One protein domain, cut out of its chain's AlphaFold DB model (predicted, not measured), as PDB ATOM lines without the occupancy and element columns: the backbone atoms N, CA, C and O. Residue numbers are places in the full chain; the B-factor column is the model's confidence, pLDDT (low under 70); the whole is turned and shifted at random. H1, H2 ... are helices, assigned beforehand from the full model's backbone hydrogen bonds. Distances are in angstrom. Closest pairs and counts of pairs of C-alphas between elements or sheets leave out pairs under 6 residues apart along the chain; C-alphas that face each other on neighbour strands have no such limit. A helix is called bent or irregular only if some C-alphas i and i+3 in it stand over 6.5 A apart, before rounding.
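What this domain is: This is residues 2 to 153 of the 383 residues of the protein "Histidine triad protein D" of Streptococcus pseudopneumoniae (UniProt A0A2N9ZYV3). H6, H5 and H4 form a three-helix up-and-down bundle, with smaller helical parts on two opposite sides of it. On one side H3 packs on H6, and the hairpin of H2 and H3, with short H1 beside it, reaches outward as an arm; on the other side H7 packs on H5, and H8 packs across H4. The printed part has 152 residues with eight named helices, H1 to H8 in chain order, and no named strand: the class is all helix. It is compact, with a radius of gyration of the C-alphas of 17.0 A and spans of 53 by 38 by 22 A.

Where its parts are: The longest helix, H6, is residues 100 to 119, 28.2 A from C-alpha 100 at (178.088, 0.170, 17.662) to C-alpha 119. It is irregular, with C-alphas 102 and 105 7.1 A apart, and has a kink of 29 degrees near residue 107. H5 is residues 75 to 92, 25.5 A long, and H4 is residues 53 to 67, 21.2 A. H3 is residues 33 to 51, 26.7 A, and H2 is residues 17 to 30, 20.1 A. H1, residues 2 to 7, begins at C-alpha 2 at (177.437, -11.655, 38.568). H7 is residues 131 to 134, and H8, residues 142 to 151, ends at C-alpha 151 at (164.756, -8.105, 1.756).

How they stand to each other: H6 and H5, a hairpin, touch at a steep tilt of 40 degrees, closest at the C-alphas of Val 81 and Thr 110, 6.7 A. H4 and H5, also a hairpin, touch at 36 degrees, only just steep, closest at C-alphas 61 and 85, 5.0 A. H4 touches H6 at a shallow tilt of 32 degrees, the same way, closest at C-alphas 60 and 107, 7.6 A. H3 touches H6 with residues 42 to 49 alone, closest at C-alphas 46 and 104, 7.4 A. H2 and H3 form a hairpin, closest at C-alphas 27 and 35, 5.8 A; H1 and H2 form another, closest at C-alphas 5 and 17, 6.5 A. H8 touches H4, closest at C-alphas 62 and 150, 6.9 A. H7 touches H5, closest at C-alphas 82 and 132, 6.1 A. Every O i to N i+4 pair is within hydrogen-bond range in H1, H2, H3, H4, H5 and H8, against 13 of 16 in H6; H7 is too short for such a pair.

The domain as a whole: The C-alphas farthest apart are those of Leu 29 and Asn 139, 55.9 A. The printed part has no cut, and the long link is H6 to H7, 11 residues. The mean pLDDT of the printed part is 92.6, and residues 122 and 124 to 126 are under 70.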
ATOM      1  N   ILE A   2     176.123 -12.192  38.123       89.94
ATOM      2  CA  ILE A   2     177.437 -11.655  38.568       89.94
ATOM      3  C   ILE A   2     178.587 -12.138  37.677       89.94
ATOM      4  O   ILE A   2     179.405 -11.326  37.257       89.94
ATOM      5  N   ASP A   3     178.612 -13.428  37.333       90.88
ATOM      6  CA  ASP A   3     179.637 -13.964  36.431       90.88
ATOM      7  C   ASP A   3     179.596 -13.277  35.060       90.88
ATOM      8  O   ASP A   3     180.629 -12.805  34.605       90.88
ATOM      9  N   LYS A   4     178.404 -13.083  34.473       90.56
ATOM     10  CA  LYS A   4     178.229 -12.336  33.211       90.56
ATOM     11  C   LYS A   4     178.739 -10.892  33.306       90.56
ATOM     12  O   LYS A   4     179.444 -10.447  32.414       90.56
ATOM     13  N   ILE A   5     178.433 -10.184  34.398       91.12
ATOM     14  CA  ILE A   5     178.929  -8.815  34.655       91.12
ATOM     15  C   ILE A   5     180.464  -8.788  34.776       91.12
ATOM     16  O   ILE A   5     181.102  -7.780  34.487       91.12
ATOM     17  N   ASN A   6     181.076  -9.876  35.243       90.31
ATOM     18  CA  ASN A   6     182.527  -9.970  35.366       90.31
ATOM     19  C   ASN A   6     183.226 -10.364  34.064       90.31
ATOM     20  O   ASN A   6     184.392 -10.011  33.906       90.31
ATOM     21  N   THR A   7     182.553 -11.099  33.177       91.12
ATOM     22  CA  THR A   7     183.131 -11.600  31.924       91.12
ATOM     23  C   THR A   7     182.862 -10.700  30.724       91.12
ATOM     24  O   THR A   7     183.695 -10.652  29.825       91.12
ATOM     25  N   LEU A   8     181.712 -10.019  30.679       92.06
ATOM     26  CA  LEU A   8     181.373  -9.081  29.607       92.06
ATOM     27  C   LEU A   8     182.076  -7.743  29.840       92.06
ATOM     28  O   LEU A   8     182.128  -7.253  30.969       92.06
ATOM     29  N   ASP A   9     182.559  -7.120  28.767       91.44
ATOM     30  CA  ASP A   9     183.119  -5.766  28.807       91.44
ATOM     31  C   ASP A   9     182.001  -4.712  28.851       91.44
ATOM     32  O   ASP A   9     181.800  -3.939  27.920       91.44
ATOM     33  N   THR A  10     181.203  -4.711  29.921       93.56
ATOM     34  CA  THR A  10     179.989  -3.886  30.004       93.56
ATOM     35  C   THR A  10     180.286  -2.384  29.899       93.56
ATOM     36  O   THR A  10     179.467  -1.629  29.372       93.56
ATOM     37  N   ASP A  11     181.470  -1.952  30.341       93.50
ATOM     38  CA  ASP A  11     181.895  -0.552  30.330       93.50
ATOM     39  C   ASP A  11     182.041  -0.010  28.893       93.50
ATOM     40  O   ASP A  11     181.536   1.078  28.595       93.50
ATOM     41  N   THR A  12     182.641  -0.776  27.970       93.25
ATOM     42  CA  THR A  12     182.770  -0.386  26.549       93.25
ATOM     43  C   THR A  12     181.413  -0.263  25.844       93.25
ATOM     44  O   THR A  12     181.267   0.527  24.910       93.25
ATOM     45  N   TYR A  13     180.396  -0.982  26.326       94.19
ATOM     46  CA  TYR A  13     179.021  -0.913  25.821       94.19
ATOM     47  C   TYR A  13     178.152   0.121  26.549       94.19
ATOM     48  O   TYR A  13     176.932   0.089  26.437       94.19
ATOM     49  N   GLY A  14     178.747   1.037  27.322       93.06
ATOM     50  CA  GLY A  14     178.000   2.094  28.008       93.06
ATOM     51  C   GLY A  14     177.107   1.587  29.143       93.06
ATOM     52  O   GLY A  14     176.156   2.267  29.527       93.06
ATOM     53  N   LEU A  15     177.406   0.406  29.689       94.12
ATOM     54  CA  LEU A  15     176.760  -0.158  30.869       94.12
ATOM     55  C   LEU A  15     177.792  -0.300  31.990       94.12
ATOM     56  O   LEU A  15     178.386  -1.372  32.144       94.12
ATOM     57  N   PRO A  16     178.021   0.757  32.791       94.75
ATOM     58  CA  PRO A  16     179.065   0.732  33.796       94.75
ATOM     59  C   PRO A  16     178.898  -0.454  34.738       94.75
ATOM     60  O   PRO A  16     177.838  -0.645  35.347       94.75
ATOM     61  N   LYS A  17     179.960  -1.248  34.894       94.88
ATOM     62  CA  LYS A  17     179.940  -2.460  35.724       94.88
ATOM     63  C   LYS A  17     179.442  -2.172  37.140       94.88
ATOM     64  O   LYS A  17     178.676  -2.940  37.721       94.88
ATOM     65  N   LYS A  18     179.872  -1.034  37.690       95.12
ATOM     66  CA  LYS A  18     179.463  -0.552  39.010       95.12
ATOM     67  C   LYS A  18     177.947  -0.362  39.102       95.12
ATOM     68  O   LYS A  18     177.351  -0.816  40.074       95.12
ATOM     69  N   ASP A  19     177.333   0.244  38.094       94.94
ATOM     70  CA  ASP A  19     175.904   0.561  38.099       94.94
ATOM     71  C   ASP A  19     175.056  -0.707  37.969       94.94
ATOM     72  O   ASP A  19     174.025  -0.837  38.626       94.94
ATOM     73  N   LEU A  20     175.514  -1.688  37.182       94.50
ATOM     74  CA  LEU A  20     174.882  -3.009  37.097       94.50
ATOM     75  C   LEU A  20     174.932  -3.761  38.435       94.50
ATOM     76  O   LEU A  20     173.941  -4.367  38.841       94.50
ATOM     77  N   LEU A  21     176.067  -3.710  39.141       95.00
ATOM     78  CA  LEU A  21     176.204  -4.338  40.460       95.00
ATOM     79  C   LEU A  21     175.319  -3.664  41.515       95.00
ATOM     80  O   LEU A  21     174.714  -4.369  42.323       95.00
ATOM     81  N   VAL A  22     175.217  -2.330  41.490       96.06
ATOM     82  CA  VAL A  22     174.325  -1.572  42.381       96.06
ATOM     83  C   VAL A  22     172.865  -1.935  42.109       96.06
ATOM     84  O   VAL A  22     172.192  -2.380  43.036       96.06
ATOM     85  N   ARG A  23     172.407  -1.875  40.848       94.06
ATOM     86  CA  ARG A  23     171.036  -2.273  40.464       94.06
ATOM     87  C   ARG A  23     170.712  -3.704  40.899       94.06
ATOM     88  O   ARG A  23     169.653  -3.959  41.467       94.06
ATOM     89  N   LEU A  24     171.648  -4.636  40.704       94.75
ATOM     90  CA  LEU A  24     171.485  -6.026  41.131       94.75
ATOM     91  C   LEU A  24     171.367  -6.160  42.659       94.75
ATOM     92  O   LEU A  24     170.582  -6.971  43.150       94.75
ATOM     93  N   GLN A  25     172.159  -5.402  43.420       94.69
ATOM     94  CA  GLN A  25     172.115  -5.417  44.882       94.69
ATOM     95  C   GLN A  25     170.808  -4.816  45.413       94.69
ATOM     96  O   GLN A  25     170.202  -5.399  46.312       94.69
ATOM     97  N   GLU A  26     170.372  -3.688  44.855       95.75
ATOM     98  CA  GLU A  26     169.125  -3.013  45.225       95.75
ATOM     99  C   GLU A  26     167.908  -3.898  44.942       95.75
ATOM    100  O   GLU A  26     167.109  -4.136  45.848       95.75
ATOM    101  N   ALA A  27     167.823  -4.487  43.745       95.00
ATOM    102  CA  ALA A  27     166.744  -5.405  43.380       95.00
ATOM    103  C   ALA A  27     166.706  -6.647  44.290       95.00
ATOM    104  O   ALA A  27     165.643  -7.049  44.767       95.00
ATOM    105  N   LYS A  28     167.871  -7.226  44.626       94.00
ATOM    106  CA  LYS A  28     167.952  -8.343  45.589       94.00
ATOM    107  C   LYS A  28     167.491  -7.951  46.988       94.00
ATOM    108  O   LYS A  28     166.812  -8.740  47.641       94.00
ATOM    109  N   LEU A  29     167.878  -6.767  47.461       96.56
ATOM    110  CA  LEU A  29     167.493  -6.275  48.783       96.56
ATOM    111  C   LEU A  29     165.984  -6.011  48.855       96.56
ATOM    112  O   LEU A  29     165.348  -6.374  49.844       96.56
ATOM    113  N   ALA A  30     165.420  -5.439  47.790       96.12
ATOM    114  CA  ALA A  30     163.992  -5.186  47.639       96.12
ATOM    115  C   ALA A  30     163.165  -6.456  47.360       96.12
ATOM    116  O   ALA A  30     161.943  -6.412  47.476       96.12
ATOM    117  N   LYS A  31     163.816  -7.586  47.033       96.06
ATOM    118  CA  LYS A  31     163.178  -8.811  46.511       96.06
ATOM    119  C   LYS A  31     162.331  -8.538  45.261       96.06
ATOM    120  O   LYS A  31     161.271  -9.130  45.081       96.06
ATOM    121  N   ASP A  32     162.809  -7.630  44.418       96.75
ATOM    122  CA  ASP A  32     162.160  -7.247  43.171       96.75
ATOM    123  C   ASP A  32     162.576  -8.210  42.051       96.75
ATOM    124  O   ASP A  32     163.631  -8.068  41.431       96.75
ATOM    125  N   GLU A  33     161.762  -9.241  41.824       95.50
ATOM    126  CA  GLU A  33     162.023 -10.248  40.789       95.50
ATOM    127  C   GLU A  33     161.949  -9.669  39.367       95.50
ATOM    128  O   GLU A  33     162.669 -10.144  38.487       95.50
ATOM    129  N   ALA A  34     161.147  -8.622  39.142       94.50
ATOM    130  CA  ALA A  34     161.031  -7.977  37.837       94.50
ATOM    131  C   ALA A  34     162.309  -7.202  37.494       94.50
ATOM    132  O   ALA A  34     162.865  -7.393  36.412       94.50
ATOM    133  N   ALA A  35     162.840  -6.422  38.441       92.31
ATOM    134  CA  ALA A  35     164.107  -5.715  38.257       92.31
ATOM    135  C   ALA A  35     165.294  -6.682  38.069       92.31
ATOM    136  O   ALA A  35     166.213  -6.411  37.294       92.31
ATOM    137  N   LEU A  36     165.281  -7.845  38.736       95.12
ATOM    138  CA  LEU A  36     166.290  -8.888  38.510       95.12
ATOM    139  C   LEU A  36     166.198  -9.488  37.103       95.12
ATOM    140  O   LEU A  36     167.233  -9.667  36.454       95.12
ATOM    141  N   ALA A  37     164.985  -9.776  36.630       94.94
ATOM    142  CA  ALA A  37     164.754 -10.288  35.282       94.94
ATOM    143  C   ALA A  37     165.153  -9.265  34.205       94.94
ATOM    144  O   ALA A  37     165.743  -9.642  33.194       94.94
ATOM    145  N   GLU A  38     164.907  -7.973  34.437       93.88
ATOM    146  CA  GLU A  38     165.315  -6.895  33.531       93.88
ATOM    147  C   GLU A  38     166.843  -6.811  33.397       93.88
ATOM    148  O   GLU A  38     167.366  -6.769  32.281       93.88
ATOM    149  N   VAL A  39     167.578  -6.863  34.518       94.38
ATOM    150  CA  VAL A  39     169.053  -6.877  34.508       94.38
ATOM    151  C   VAL A  39     169.587  -8.124  33.801       94.38
ATOM    152  O   VAL A  39     170.556  -8.040  33.046       94.38
ATOM    153  N   GLU A  40     168.976  -9.288  34.015       95.00
ATOM    154  CA  GLU A  40     169.372 -10.519  33.327       95.00
ATOM    155  C   GLU A  40     169.106 -10.464  31.819       95.00
ATOM    156  O   GLU A  40     169.991 -10.832  31.042       95.00
ATOM    157  N   SER A  41     167.944  -9.950  31.410       95.38
ATOM    158  CA  SER A  41     167.587  -9.727  30.005       95.38
ATOM    159  C   SER A  41     168.563  -8.761  29.329       95.38
ATOM    160  O   SER A  41     169.101  -9.071  28.266       95.38
ATOM    161  N   GLN A  42     168.895  -7.644  29.985       95.94
ATOM    162  CA  GLN A  42     169.854  -6.665  29.466       95.94
ATOM    163  C   GLN A  42     171.252  -7.277  29.286       95.94
ATOM    164  O   GLN A  42     171.903  -7.042  28.269       95.94
ATOM    165  N   LEU A  43     171.710  -8.095  30.241       96.19
ATOM    166  CA  LEU A  43     172.992  -8.800  30.137       96.19
ATOM    167  C   LEU A  43     172.988  -9.880  29.053       96.19
ATOM    168  O   LEU A  43     174.023 -10.106  28.430       96.19
ATOM    169  N   GLN A  44     171.859 -10.558  28.833       95.75
ATOM    170  CA  GLN A  44     171.730 -11.525  27.745       95.75
ATOM    171  C   GLN A  44     171.758 -10.823  26.385       95.75
ATOM    172  O   GLN A  44     172.551 -11.204  25.533       95.75
ATOM    173  N   ALA A  45     170.985  -9.748  26.217       95.56
ATOM    174  CA  ALA A  45     170.996  -8.954  24.993       95.56
ATOM    175  C   ALA A  45     172.389  -8.372  24.699       95.56
ATOM    176  O   ALA A  45     172.803  -8.324  23.543       95.56
ATOM    177  N   LEU A  46     173.127  -7.963  25.739       95.94
ATOM    178  CA  LEU A  46     174.509  -7.502  25.600       95.94
ATOM    179  C   LEU A  46     175.426  -8.626  25.126       95.94
ATOM    180  O   LEU A  46     176.244  -8.410  24.237       95.94
ATOM    181  N   GLN A  47     175.298  -9.812  25.716       95.12
ATOM    182  CA  GLN A  47     176.075 -10.975  25.310       95.12
ATOM    183  C   GLN A  47     175.816 -11.321  23.837       95.12
ATOM    184  O   GLN A  47     176.764 -11.438  23.068       95.12
ATOM    185  N   ASP A  48     174.550 -11.386  23.422       94.81
ATOM    186  CA  ASP A  48     174.178 -11.692  22.038       94.81
ATOM    187  C   ASP A  48     174.693 -10.619  21.059       94.81
ATOM    188  O   ASP A  48     175.123 -10.917  19.941       94.81
ATOM    189  N   PHE A  49     174.698  -9.353  21.483       94.94
ATOM    190  CA  PHE A  49     175.251  -8.250  20.700       94.94
ATOM    191  C   PHE A  49     176.784  -8.284  20.622       94.94
ATOM    192  O   PHE A  49     177.348  -7.984  19.573       94.94
ATOM    193  N   ASN A  50     177.471  -8.669  21.696       93.62
ATOM    194  CA  ASN A  50     178.924  -8.831  21.717       93.62
ATOM    195  C   ASN A  50     179.377 -10.022  20.858       93.62
ATOM    196  O   ASN A  50     180.329  -9.909  20.090       93.62
ATOM    197  N   ASP A  51     178.677 -11.151  20.954       94.06
ATOM    198  CA  ASP A  51     179.080 -12.396  20.299       94.06
ATOM    199  C   ASP A  51     178.842 -12.352  18.778       94.06
ATOM    200  O   ASP A  51     179.583 -12.971  18.012       94.06
ATOM    201  N   ARG A  52     177.817 -11.612  18.322       93.94
ATOM    202  CA  ARG A  52     177.407 -11.519  16.908       93.94
ATOM    203  C   ARG A  52     177.034 -10.092  16.495       93.94
ATOM    204  O   ARG A  52     175.980  -9.868  15.909       93.94
ATOM    205  N   THR A  53     177.899  -9.110  16.758       90.75
ATOM    206  CA  THR A  53     177.577  -7.677  16.566       90.75
ATOM    207  C   THR A  53     176.981  -7.339  15.198       90.75
ATOM    208  O   THR A  53     176.015  -6.582  15.140       90.75
ATOM    209  N   GLY A  54     177.508  -7.904  14.105       90.12
ATOM    210  CA  GLY A  54     176.967  -7.707  12.752       90.12
ATOM    211  C   GLY A  54     175.525  -8.206  12.620       90.12
ATOM    212  O   GLY A  54     174.619  -7.404  12.396       90.12
ATOM    213  N   ASP A  55     175.311  -9.507  12.830       93.19
ATOM    214  CA  ASP A  55     173.996 -10.148  12.710       93.19
ATOM    215  C   ASP A  55     172.963  -9.513  13.647       93.19
ATOM    216  O   ASP A  55     171.879  -9.128  13.212       93.19
ATOM    217  N   THR A  56     173.319  -9.330  14.922       94.12
ATOM    218  CA  THR A  56     172.416  -8.757  15.927       94.12
ATOM    219  C   THR A  56     172.055  -7.311  15.572       94.12
ATOM    220  O   THR A  56     170.918  -6.886  15.765       94.12
ATOM    221  N   THR A  57     172.980  -6.539  14.985       95.69
ATOM    222  CA  THR A  57     172.656  -5.195  14.479       95.69
ATOM    223  C   THR A  57     171.647  -5.250  13.337       95.69
ATOM    224  O   THR A  57     170.718  -4.445  13.316       95.69
ATOM    225  N   VAL A  58     171.795  -6.186  12.398       96.56
ATOM    226  CA  VAL A  58     170.844  -6.360  11.290       96.56
ATOM    227  C   VAL A  58     169.458  -6.768  11.802       96.56
ATOM    228  O   VAL A  58     168.456  -6.223  11.338       96.56
ATOM    229  N   GLU A  59     169.389  -7.628  12.819       96.19
ATOM    230  CA  GLU A  59     168.134  -7.975  13.494       96.19
ATOM    231  C   GLU A  59     167.466  -6.748  14.139       96.19
ATOM    232  O   GLU A  59     166.250  -6.579  14.025       96.19
ATOM    233  N   TYR A  60     168.241  -5.845  14.754       97.38
ATOM    234  CA  TYR A  60     167.713  -4.578  15.274       97.38
ATOM    235  C   TYR A  60     167.238  -3.630  14.169       97.38
ATOM    236  O   TYR A  60     166.187  -3.012  14.330       97.38
ATOM    237  N   ILE A  61     167.961  -3.532  13.043       97.44
ATOM    238  CA  ILE A  61     167.516  -2.745  11.878       97.44
ATOM    239  C   ILE A  61     166.160  -3.263  11.406       97.44
ATOM    240  O   ILE A  61     165.234  -2.471  11.251       97.44
ATOM    241  N   LYS A  62     166.022  -4.583  11.229       96.44
ATOM    242  CA  LYS A  62     164.756  -5.208  10.839       96.44
ATOM    243  C   LYS A  62     163.646  -4.891  11.835       96.44
ATOM    244  O   LYS A  62     162.590  -4.418  11.430       96.44
ATOM    245  N   TYR A  63     163.888  -5.143  13.121       96.50
ATOM    246  CA  TYR A  63     162.885  -4.939  14.160       96.50
ATOM    247  C   TYR A  63     162.389  -3.491  14.178       96.50
ATOM    248  O   TYR A  63     161.187  -3.251  14.189       96.50
ATOM    249  N   PHE A  64     163.296  -2.517  14.148       97.38
ATOM    250  CA  PHE A  64     162.909  -1.113  14.144       97.38
ATOM    251  C   PHE A  64     162.226  -0.690  12.846       97.38
ATOM    252  O   PHE A  64     161.230   0.026  12.912       97.38
ATOM    253  N   TYR A  65     162.697  -1.175  11.696       95.25
ATOM    254  CA  TYR A  65     162.054  -0.933  10.407       95.25
ATOM    255  C   TYR A  65     160.596  -1.410  10.403       95.25
ATOM    256  O   TYR A  65     159.718  -0.659  10.010       95.25
ATOM    257  N   GLU A  66     160.311  -2.609  10.917       92.88
ATOM    258  CA  GLU A  66     158.946  -3.161  10.946       92.88
ATOM    259  C   GLU A  66     157.979  -2.402  11.868       92.88
ATOM    260  O   GLU A  66     156.764  -2.522  11.712       92.88
ATOM    261  N   HIS A  67     158.497  -1.643  12.836       92.38
ATOM    262  CA  HIS A  67     157.681  -0.980  13.857       92.38
ATOM    263  C   HIS A  67     157.692   0.547  13.758       92.38
ATOM    264  O   HIS A  67     156.902   1.195  14.442       92.38
ATOM    265  N   VAL A  68     158.542   1.152  12.922       92.19
ATOM    266  CA  VAL A  68     158.701   2.615  12.861       92.19
ATOM    267  C   VAL A  68     157.405   3.335  12.479       92.19
ATOM    268  O   VAL A  68     157.138   4.414  13.000       92.19
ATOM    269  N   ASN A  69     156.544   2.734  11.657       87.75
ATOM    270  CA  ASN A  69     155.251   3.323  11.297       87.75
ATOM    271  C   ASN A  69     154.095   2.860  12.200       87.75
ATOM    272  O   ASN A  69     152.942   3.190  11.934       87.75
ATOM    273  N   ASP A  70     154.357   2.146  13.299       88.81
ATOM    274  CA  ASP A  70     153.285   1.707  14.192       88.81
ATOM    275  C   ASP A  70     152.628   2.917  14.881       88.81
ATOM    276  O   ASP A  70     153.293   3.747  15.512       88.81
ATOM    277  N   GLY A  71     151.309   3.052  14.740       87.12
ATOM    278  CA  GLY A  71     150.538   4.170  15.296       87.12
ATOM    279  C   GLY A  71     150.508   4.210  16.828       87.12
ATOM    280  O   GLY A  71     150.073   5.192  17.413       87.12
ATOM    281  N   ARG A  72     150.964   3.164  17.525       90.19
ATOM    282  CA  ARG A  72     151.073   3.172  18.995       90.19
ATOM    283  C   ARG A  72     152.318   3.901  19.493       90.19
ATOM    284  O   ARG A  72     152.374   4.266  20.665       90.19
ATOM    285  N   LEU A  73     153.315   4.116  18.632       91.62
ATOM    286  CA  LEU A  73     154.521   4.844  19.013       91.62
ATOM    287  C   LEU A  73     154.230   6.341  19.129       91.62
ATOM    288  O   LEU A  73     153.676   6.953  18.210       91.62
ATOM    289  N   SER A  74     154.675   6.946  20.232       91.19
ATOM    290  CA  SER A  74     154.749   8.402  20.337       91.19
ATOM    291  C   SER A  74     155.709   8.962  19.286       91.19
ATOM    292  O   SER A  74     156.627   8.271  18.842       91.19
ATOM    293  N   ASP A  75     155.542  10.230  18.914       90.94
ATOM    294  CA  ASP A  75     156.436  10.884  17.951       90.94
ATOM    295  C   ASP A  75     157.898  10.867  18.403       90.94
ATOM    296  O   ASP A  75     158.805  10.684  17.593       90.94
ATOM    297  N   GLU A  76     158.145  11.019  19.704       93.62
ATOM    298  CA  GLU A  76     159.495  10.958  20.258       93.62
ATOM    299  C   GLU A  76     160.107   9.561  20.077       93.62
ATOM    300  O   GLU A  76     161.222   9.432  19.567       93.62
ATOM    301  N   LEU A  77     159.369   8.510  20.450       95.25
ATOM    302  CA  LEU A  77     159.835   7.131  20.329       95.25
ATOM    303  C   LEU A  77     160.028   6.743  18.862       95.25
ATOM    304  O   LEU A  77     161.055   6.178  18.499       95.25
ATOM    305  N   ARG A  78     159.091   7.129  17.999       94.62
ATOM    306  CA  ARG A  78     159.174   6.933  16.552       94.62
ATOM    307  C   ARG A  78     160.435   7.550  15.958       94.62
ATOM    308  O   ARG A  78     161.152   6.891  15.210       94.62
ATOM    309  N   ASN A  79     160.743   8.791  16.328       95.88
ATOM    310  CA  ASN A  79     161.958   9.459  15.872       95.88
ATOM    311  C   ASN A  79     163.225   8.775  16.404       95.88
ATOM    312  O   ASN A  79     164.203   8.661  15.663       95.88
ATOM    313  N   LYS A  80     163.230   8.276  17.648       97.06
ATOM    314  CA  LYS A  80     164.347   7.465  18.172       97.06
ATOM    315  C   LYS A  80     164.537   6.182  17.357       97.06
ATOM    316  O   LYS A  80     165.651   5.920  16.907       97.06
ATOM    317  N   VAL A  81     163.457   5.439  17.109       97.44
ATOM    318  CA  VAL A  81     163.437   4.210  16.293       97.44
ATOM    319  C   VAL A  81     163.977   4.488  14.889       97.44
ATOM    320  O   VAL A  81     164.912   3.823  14.446       97.44
ATOM    321  N   ALA A  82     163.463   5.514  14.212       96.94
ATOM    322  CA  ALA A  82     163.885   5.898  12.869       96.94
ATOM    323  C   ALA A  82     165.378   6.274  12.800       96.94
ATOM    324  O   ALA A  82     166.112   5.772  11.948       96.94
ATOM    325  N   ASN A  83     165.852   7.104  13.736       97.69
ATOM    326  CA  ASN A  83     167.254   7.527  13.806       97.69
ATOM    327  C   ASN A  83     168.209   6.363  14.085       97.69
ATOM    328  O   ASN A  83     169.267   6.274  13.452       97.69
ATOM    329  N   LEU A  84     167.845   5.464  15.003       98.06
ATOM    330  CA  LEU A  84     168.629   4.260  15.267       98.06
ATOM    331  C   LEU A  84     168.651   3.358  14.035       98.06
ATOM    332  O   LEU A  84     169.735   2.993  13.595       98.06
ATOM    333  N   THR A  85     167.501   3.085  13.415       98.00
ATOM    334  CA  THR A  85     167.422   2.283  12.179       98.00
ATOM    335  C   THR A  85     168.363   2.829  11.108       98.00
ATOM    336  O   THR A  85     169.177   2.086  10.560       98.00
ATOM    337  N   PHE A  86     168.316   4.142  10.853       97.56
ATOM    338  CA  PHE A  86     169.157   4.776   9.842       97.56
ATOM    339  C   PHE A  86     170.646   4.736  10.192       97.56
ATOM    340  O   PHE A  86     171.489   4.498   9.327       97.56
ATOM    341  N   THR A  87     170.990   4.957  11.462       97.75
ATOM    342  CA  THR A  87     172.381   4.925  11.936       97.75
ATOM    343  C   THR A  87     172.968   3.519  11.836       97.75
ATOM    344  O   THR A  87     174.078   3.346  11.329       97.75
ATOM    345  N   LEU A  88     172.214   2.507  12.270       97.44
ATOM    346  CA  LEU A  88     172.619   1.108  12.190       97.44
ATOM    347  C   LEU A  88     172.752   0.660  10.733       97.44
ATOM    348  O   LEU A  88     173.760   0.051  10.382       97.44
ATOM    349  N   TYR A  89     171.809   1.036   9.866       96.62
ATOM    350  CA  TYR A  89     171.909   0.789   8.427       96.62
ATOM    351  C   TYR A  89     173.172   1.407   7.820       96.62
ATOM    352  O   TYR A  89     173.910   0.721   7.114       96.62
ATOM    353  N   GLN A  90     173.470   2.678   8.108       95.94
ATOM    354  CA  GLN A  90     174.683   3.328   7.600       95.94
ATOM    355  C   GLN A  90     175.963   2.636   8.082       95.94
ATOM    356  O   GLN A  90     176.934   2.564   7.328       95.94
ATOM    357  N   SER A  91     175.958   2.105   9.308       95.50
ATOM    358  CA  SER A  91     177.066   1.308   9.831       95.50
ATOM    359  C   SER A  91     177.215  -0.022   9.092       95.50
ATOM    360  O   SER A  91     178.313  -0.351   8.654       95.50
ATOM    361  N   GLN A  92     176.125  -0.780   8.929       95.00
ATOM    362  CA  GLN A  92     176.154  -2.118   8.320       95.00
ATOM    363  C   GLN A  92     176.379  -2.088   6.805       95.00
ATOM    364  O   GLN A  92     176.982  -2.997   6.245       95.00
ATOM    365  N   SER A  93     175.958  -1.016   6.137       92.94
ATOM    366  CA  SER A  93     176.231  -0.782   4.714       92.94
ATOM    367  C   SER A  93     177.594  -0.123   4.455       92.94
ATOM    368  O   SER A  93     177.871   0.272   3.324       92.94
ATOM    369  N   PHE A  94     178.447   0.015   5.482       92.31
ATOM    370  CA  PHE A  94     179.772   0.653   5.415       92.31
ATOM    371  C   PHE A  94     179.762   2.099   4.893       92.31
ATOM    372  O   PHE A  94     180.781   2.613   4.434       92.31
ATOM    373  N   ARG A  95     178.619   2.784   4.992       92.06
ATOM    374  CA  ARG A  95     178.468   4.186   4.581       92.06
ATOM    375  C   ARG A  95     179.019   5.148   5.624       92.06
ATOM    376  O   ARG A  95     179.504   6.221   5.275       92.06
ATOM    377  N   LYS A  96     178.951   4.774   6.903       93.62
ATOM    378  CA  LYS A  96     179.440   5.586   8.019       93.62
ATOM    379  C   LYS A  96     180.049   4.702   9.096       93.62
ATOM    380  O   LYS A  96     179.432   3.738   9.527       93.62
ATOM    381  N   ALA A  97     181.235   5.066   9.576       92.06
ATOM    382  CA  ALA A  97     181.811   4.425  10.749       92.06
ATOM    383  C   ALA A  97     181.032   4.854  12.003       92.06
ATOM    384  O   ALA A  97     180.956   6.044  12.319       92.06
ATOM    385  N   VAL A  98     180.453   3.882  12.704       92.38
ATOM    386  CA  VAL A  98     179.696   4.088  13.940       92.38
ATOM    387  C   VAL A  98     180.246   3.149  15.006       92.38
ATOM    388  O   VAL A  98     180.486   1.972  14.750       92.38
ATOM    389  N   ASP A  99     180.442   3.674  16.212       92.88
ATOM    390  CA  ASP A  99     180.799   2.872  17.380       92.88
ATOM    391  C   ASP A  99     179.543   2.159  17.902       92.88
ATOM    392  O   ASP A  99     178.799   2.690  18.729       92.88
ATOM    393  N   LEU A 100     179.273   0.972  17.348       93.56
ATOM    394  CA  LEU A 100     178.088   0.170  17.662       93.56
ATOM    395  C   LEU A 100     177.999  -0.189  19.150       93.56
ATOM    396  O   LEU A 100     176.897  -0.263  19.691       93.56
ATOM    397  N   ASN A 101     179.139  -0.340  19.830       93.38
ATOM    398  CA  ASN A 101     179.174  -0.692  21.246       93.38
ATOM    399  C   ASN A 101     178.507   0.397  22.092       93.38
ATOM    400  O   ASN A 101     177.667   0.103  22.939       93.38
ATOM    401  N   LYS A 102     178.789   1.668  21.791       94.06
ATOM    402  CA  LYS A 102     178.185   2.810  22.493       94.06
ATOM    403  C   LYS A 102     176.701   3.002  22.204       94.06
ATOM    404  O   LYS A 102     176.028   3.682  22.975       94.06
ATOM    405  N   LEU A 103     176.186   2.435  21.113       95.81
ATOM    406  CA  LEU A 103     174.759   2.497  20.798       95.81
ATOM    407  C   LEU A 103     173.943   1.423  21.514       95.81
ATOM    408  O   LEU A 103     172.728   1.582  21.610       95.81
ATOM    409  N   PHE A 104     174.575   0.373  22.047       96.19
ATOM    410  CA  PHE A 104     173.868  -0.738  22.681       96.19
ATOM    411  C   PHE A 104     172.825  -0.301  23.731       96.19
ATOM    412  O   PHE A 104     171.685  -0.758  23.624       96.19
ATOM    413  N   PRO A 105     173.122   0.612  24.684       95.81
ATOM    414  CA  PRO A 105     172.134   1.025  25.678       95.81
ATOM    415  C   PRO A 105     170.905   1.667  25.035       95.81
ATOM    416  O   PRO A 105     169.782   1.347  25.411       95.81
ATOM    417  N   SER A 106     171.109   2.530  24.034       97.00
ATOM    418  CA  SER A 106     170.020   3.187  23.309       97.00
ATOM    419  C   SER A 106     169.207   2.195  22.481       97.00
ATOM    420  O   SER A 106     167.985   2.246  22.521       97.00
ATOM    421  N   ILE A 107     169.860   1.265  21.780       97.31
ATOM    422  CA  ILE A 107     169.188   0.218  20.997       97.31
ATOM    423  C   ILE A 107     168.313  -0.646  21.909       97.31
ATOM    424  O   ILE A 107     167.124  -0.822  21.640       97.31
ATOM    425  N   TYR A 108     168.886  -1.158  23.000       96.81
ATOM    426  CA  TYR A 108     168.171  -2.013  23.943       96.81
ATOM    427  C   TYR A 108     166.982  -1.275  24.565       96.81
ATOM    428  O   TYR A 108     165.856  -1.769  24.517       96.81
ATOM    429  N   GLN A 109     167.215  -0.063  25.074       96.75
ATOM    430  CA  GLN A 109     166.178   0.744  25.710       96.75
ATOM    431  C   GLN A 109     165.049   1.096  24.735       96.75
ATOM    432  O   GLN A 109     163.880   0.907  25.056       96.75
ATOM    433  N   THR A 110     165.376   1.539  23.517       97.94
ATOM    434  CA  THR A 110     164.365   1.851  22.499       97.94
ATOM    435  C   THR A 110     163.567   0.614  22.098       97.94
ATOM    436  O   THR A 110     162.356   0.713  21.928       97.94
ATOM    437  N   LYS A 111     164.189  -0.569  22.001       97.31
ATOM    438  CA  LYS A 111     163.442  -1.812  21.763       97.31
ATOM    439  C   LYS A 111     162.439  -2.093  22.884       97.31
ATOM    440  O   LYS A 111     161.290  -2.388  22.572       97.31
ATOM    441  N   GLN A 112     162.840  -1.957  24.148       96.81
ATOM    442  CA  GLN A 112     161.937  -2.143  25.291       96.81
ATOM    443  C   GLN A 112     160.783  -1.129  25.286       96.81
ATOM    444  O   GLN A 112     159.630  -1.503  25.477       96.81
ATOM    445  N   GLU A 113     161.067   0.143  24.996       95.88
ATOM    446  CA  GLU A 113     160.043   1.190  24.868       95.88
ATOM    447  C   GLU A 113     159.046   0.888  23.741       95.88
ATOM    448  O   GLU A 113     157.844   1.087  23.915       95.88
ATOM    449  N   VAL A 114     159.523   0.367  22.603       96.44
ATOM    450  CA  VAL A 114     158.656  -0.111  21.515       96.44
ATOM    451  C   VAL A 114     157.802  -1.279  21.999       96.44
ATOM    452  O   VAL A 114     156.585  -1.211  21.879       96.44
ATOM    453  N   GLU A 115     158.393  -2.323  22.582       95.25
ATOM    454  CA  GLU A 115     157.652  -3.493  23.083       95.25
ATOM    455  C   GLU A 115     156.561  -3.100  24.086       95.25
ATOM    456  O   GLU A 115     155.459  -3.649  24.048       95.25
ATOM    457  N   GLU A 116     156.837  -2.125  24.951       93.56
ATOM    458  CA  GLU A 116     155.860  -1.599  25.899       93.56
ATOM    459  C   GLU A 116     154.760  -0.785  25.208       93.56
ATOM    460  O   GLU A 116     153.576  -0.993  25.475       93.56
ATOM    461  N   ALA A 117     155.110   0.086  24.257       93.00
ATOM    462  CA  ALA A 117     154.129   0.841  23.480       93.00
ATOM    463  C   ALA A 117     153.175  -0.080  22.700       93.00
ATOM    464  O   ALA A 117     151.972   0.178  22.636       93.00
ATOM    465  N   LEU A 118     153.682  -1.195  22.166       91.38
ATOM    466  CA  LEU A 118     152.881  -2.170  21.424       91.38
ATOM    467  C   LEU A 118     151.853  -2.905  22.302       91.38
ATOM    468  O   LEU A 118     150.857  -3.399  21.770       91.38
ATOM    469  N   LYS A 119     152.033  -2.954  23.629       91.75
ATOM    470  CA  LYS A 119     151.042  -3.535  24.556       91.75
ATOM    471  C   LYS A 119     149.811  -2.639  24.749       91.75
ATOM    472  O   LYS A 119     148.768  -3.139  25.171       91.75
ATOM    473  N   ASN A 120     149.899  -1.347  24.424       81.12
ATOM    474  CA  ASN A 120     148.827  -0.373  24.641       81.12
ATOM    475  C   ASN A 120     147.803  -0.340  23.485       81.12
ATOM    476  O   ASN A 120     148.139  -0.577  22.324       81.12
ATOM    477  N   GLN A 121     146.541  -0.002  23.790       72.44
ATOM    478  CA  GLN A 121     145.492   0.307  22.801       72.44
ATOM    479  C   GLN A 121     144.778   1.624  23.166       72.44
ATOM    480  O   GLN A 121     144.495   1.820  24.351       72.44
ATOM    481  N   PRO A 122     144.432   2.498  22.189       69.69
ATOM    482  CA  PRO A 122     144.473   2.305  20.731       69.69
ATOM    483  C   PRO A 122     145.660   2.996  20.021       69.69
ATOM    484  O   PRO A 122     146.287   3.900  20.566       69.69
ATOM    485  N   ALA A 123     145.941   2.577  18.782       70.00
ATOM    486  CA  ALA A 123     146.907   3.220  17.885       70.00
ATOM    487  C   ALA A 123     146.381   4.573  17.365       70.00
ATOM    488  O   ALA A 123     145.183   4.706  17.096       70.00
ATOM    489  N   THR A 124     147.258   5.561  17.179       65.00
ATOM    490  CA  THR A 124     146.921   6.791  16.450       65.00
ATOM    491  C   THR A 124     146.898   6.523  14.942       65.00
ATOM    492  O   THR A 124     147.646   5.697  14.425       65.00
ATOM    493  N   ALA A 125     146.008   7.212  14.222       61.78
ATOM    494  CA  ALA A 125     145.842   7.031  12.777       61.78
ATOM    495  C   ALA A 125     146.842   7.844  11.931       61.78
ATOM    496  O   ALA A 125     147.015   7.542  10.756       61.78
ATOM    497  N   LYS A 126     147.478   8.876  12.507       68.81
ATOM    498  CA  LYS A 126     148.423   9.756  11.804       68.81
ATOM    499  C   LYS A 126     149.813   9.599  12.408       68.81
ATOM    500  O   LYS A 126     149.990   9.754  13.617       68.81
ATOM    501  N   VAL A 127     150.768   9.284  11.546       80.44
ATOM    502  CA  VAL A 127     152.190   9.154  11.851       80.44
ATOM    503  C   VAL A 127     152.895  10.365  11.250       80.44
ATOM    504  O   VAL A 127     152.558  10.775  10.145       80.44
ATOM    505  N   ASN A 128     153.831  10.970  11.979       83.38
ATOM    506  CA  ASN A 128     154.662  12.052  11.453       83.38
ATOM    507  C   ASN A 128     155.859  11.501  10.668       83.38
ATOM    508  O   ASN A 128     156.385  10.443  11.017       83.38
ATOM    509  N   GLU A 129     156.317  12.252   9.661       87.12
ATOM    510  CA  GLU A 129     157.522  11.911   8.897       87.12
ATOM    511  C   GLU A 129     158.752  11.786   9.798       87.12
ATOM    512  O   GLU A 129     158.989  12.601  10.702       87.12
ATOM    513  N   THR A 130     159.611  10.837   9.455       92.25
ATOM    514  CA  THR A 130     160.860  10.576  10.161       92.25
ATOM    515  C   THR A 130     162.077  10.832   9.273       92.25
ATOM    516  O   THR A 130     161.972  11.175   8.094       92.25
ATOM    517  N   VAL A 131     163.274  10.622   9.827       94.00
ATOM    518  CA  VAL A 131     164.519  10.619   9.044       94.00
ATOM    519  C   VAL A 131     164.497   9.578   7.915       94.00
ATOM    520  O   VAL A 131     165.143   9.783   6.894       94.00
ATOM    521  N   LEU A 132     163.729   8.488   8.055       93.31
ATOM    522  CA  LEU A 132     163.647   7.449   7.024       93.31
ATOM    523  C   LEU A 132     162.884   7.912   5.778       93.31
ATOM    524  O   LEU A 132     163.157   7.424   4.681       93.31
ATOM    525  N   ASP A 133     161.957   8.852   5.952       89.00
ATOM    526  CA  ASP A 133     161.145   9.433   4.882       89.00
ATOM    527  C   ASP A 133     161.895  10.572   4.179       89.00
ATOM    528  O   ASP A 133     161.883  10.675   2.952       89.00
ATOM    529  N   LYS A 134     162.612  11.386   4.966       88.75
ATOM    530  CA  LYS A 134     163.280  12.614   4.509       88.75
ATOM    531  C   LYS A 134     164.639  12.374   3.865       88.75
ATOM    532  O   LYS A 134     164.956  12.993   2.851       88.75
ATOM    533  N   GLU A 135     165.466  11.512   4.455       91.94
ATOM    534  CA  GLU A 135     166.827  11.297   3.964       91.94
ATOM    535  C   GLU A 135     166.836  10.460   2.686       91.94
ATOM    536  O   GLU A 135     166.036   9.535   2.509       91.94
ATOM    537  N   LYS A 136     167.788  10.758   1.799       89.00
ATOM    538  CA  LYS A 136     168.000  10.007   0.558       89.00
ATOM    539  C   LYS A 136     169.302   9.215   0.624       89.00
ATOM    540  O   LYS A 136     170.329   9.694   1.096       89.00
ATOM    541  N   VAL A 137     169.269   8.003   0.089       89.94
ATOM    542  CA  VAL A 137     170.420   7.115  -0.072       89.94
ATOM    543  C   VAL A 137     170.447   6.687  -1.531       89.94
ATOM    544  O   VAL A 137     169.523   6.025  -1.976       89.94
ATOM    545  N   ASP A 138     171.471   7.079  -2.286       86.69
ATOM    546  CA  ASP A 138     171.605   6.769  -3.720       86.69
ATOM    547  C   ASP A 138     170.327   7.082  -4.539       86.69
ATOM    548  O   ASP A 138     169.865   6.272  -5.339       86.69
ATOM    549  N   ASN A 139     169.743   8.270  -4.328       81.19
ATOM    550  CA  ASN A 139     168.529   8.787  -4.992       81.19
ATOM    551  C   ASN A 139     167.197   8.081  -4.659       81.19
ATOM    552  O   ASN A 139     166.168   8.430  -5.233       81.19
ATOM    553  N   GLN A 140     167.174   7.148  -3.710       86.69
ATOM    554  CA  GLN A 140     165.948   6.589  -3.117       86.69
ATOM    555  C   GLN A 140     165.803   7.057  -1.664       86.69
ATOM    556  O   GLN A 140     166.770   7.535  -1.074       86.69
ATOM    557  N   SER A 141     164.610   6.960  -1.068       87.69
ATOM    558  CA  SER A 141     164.450   7.259   0.365       87.69
ATOM    559  C   SER A 141     165.276   6.297   1.219       87.69
ATOM    560  O   SER A 141     165.508   5.145   0.838       87.69
ATOM    561  N   ALA A 142     165.704   6.748   2.398       92.94
ATOM    562  CA  ALA A 142     166.383   5.895   3.366       92.94
ATOM    563  C   ALA A 142     165.520   4.672   3.724       92.94
ATOM    564  O   ALA A 142     166.039   3.559   3.770       92.94
ATOM    565  N   LYS A 143     164.197   4.852   3.867       91.25
ATOM    566  CA  LYS A 143     163.219   3.769   4.063       91.25
ATOM    567  C   LYS A 143     163.300   2.702   2.961       91.25
ATOM    568  O   LYS A 143     163.378   1.514   3.268       91.25
ATOM    569  N   GLN A 144     163.350   3.106   1.688       91.06
ATOM    570  CA  GLN A 144     163.470   2.169   0.564       91.06
ATOM    571  C   GLN A 144     164.851   1.500   0.516       91.06
ATOM    572  O   GLN A 144     164.936   0.293   0.295       91.06
ATOM    573  N   ALA A 145     165.931   2.242   0.768       93.38
ATOM    574  CA  ALA A 145     167.278   1.673   0.794       93.38
ATOM    575  C   ALA A 145     167.445   0.617   1.902       93.38
ATOM    576  O   ALA A 145     168.085  -0.411   1.687       93.38
ATOM    577  N   ILE A 146     166.836   0.844   3.069       95.06
ATOM    578  CA  ILE A 146     166.826  -0.119   4.176       95.06
ATOM    579  C   ILE A 146     166.012  -1.363   3.810       95.06
ATOM    580  O   ILE A 146     166.470  -2.474   4.063       95.06
ATOM    581  N   TYR A 147     164.850  -1.206   3.169       94.25
ATOM    582  CA  TYR A 147     164.080  -2.347   2.669       94.25
ATOM    583  C   TYR A 147     164.900  -3.210   1.702       94.25
ATOM    584  O   TYR A 147     164.977  -4.425   1.866       94.25
ATOM    585  N   GLU A 148     165.557  -2.583   0.724       93.06
ATOM    586  CA  GLU A 148     166.421  -3.263  -0.247       93.06
ATOM    587  C   GLU A 148     167.596  -3.986   0.422       93.06
ATOM    588  O   GLU A 148     167.959  -5.081   0.009       93.06
ATOM    589  N   PHE A 149     168.154  -3.409   1.487       94.12
ATOM    590  CA  PHE A 149     169.201  -4.038   2.290       94.12
ATOM    591  C   PHE A 149     168.704  -5.266   3.070       94.12
ATOM    592  O   PHE A 149     169.437  -6.241   3.218       94.12
ATOM    593  N   LEU A 150     167.469  -5.234   3.573       95.62
ATOM    594  CA  LEU A 150     166.918  -6.296   4.414       95.62
ATOM    595  C   LEU A 150     166.242  -7.429   3.625       95.62
ATOM    596  O   LEU A 150     166.257  -8.567   4.091       95.62
ATOM    597  N   LYS A 151     165.631  -7.150   2.468       94.19
ATOM    598  CA  LYS A 151     164.756  -8.105   1.756       94.19
ATOM    599  C   LYS A 151     165.452  -9.411   1.355       94.19
ATOM    600  O   LYS A 151     164.822 -10.463   1.362       94.19
ATOM    601  N   ASP A 152     166.749  -9.356   1.050       89.88
ATOM    602  CA  ASP A 152     167.523 -10.540   0.657       89.88
ATOM    603  C   ASP A 152     167.880 -11.412   1.873       89.88
ATOM    604  O   ASP A 152     168.082 -12.620   1.743       89.88
ATOM    605  N   LEU A 153     167.928 -10.811   3.068       93.19
ATOM    606  CA  LEU A 153     168.199 -11.490   4.338       93.19
ATOM    607  C   LEU A 153     166.919 -12.032   4.987       93.19
ATOM    608  O   LEU A 153     166.967 -13.013   5.730       93.19
TER     609      LEU A 153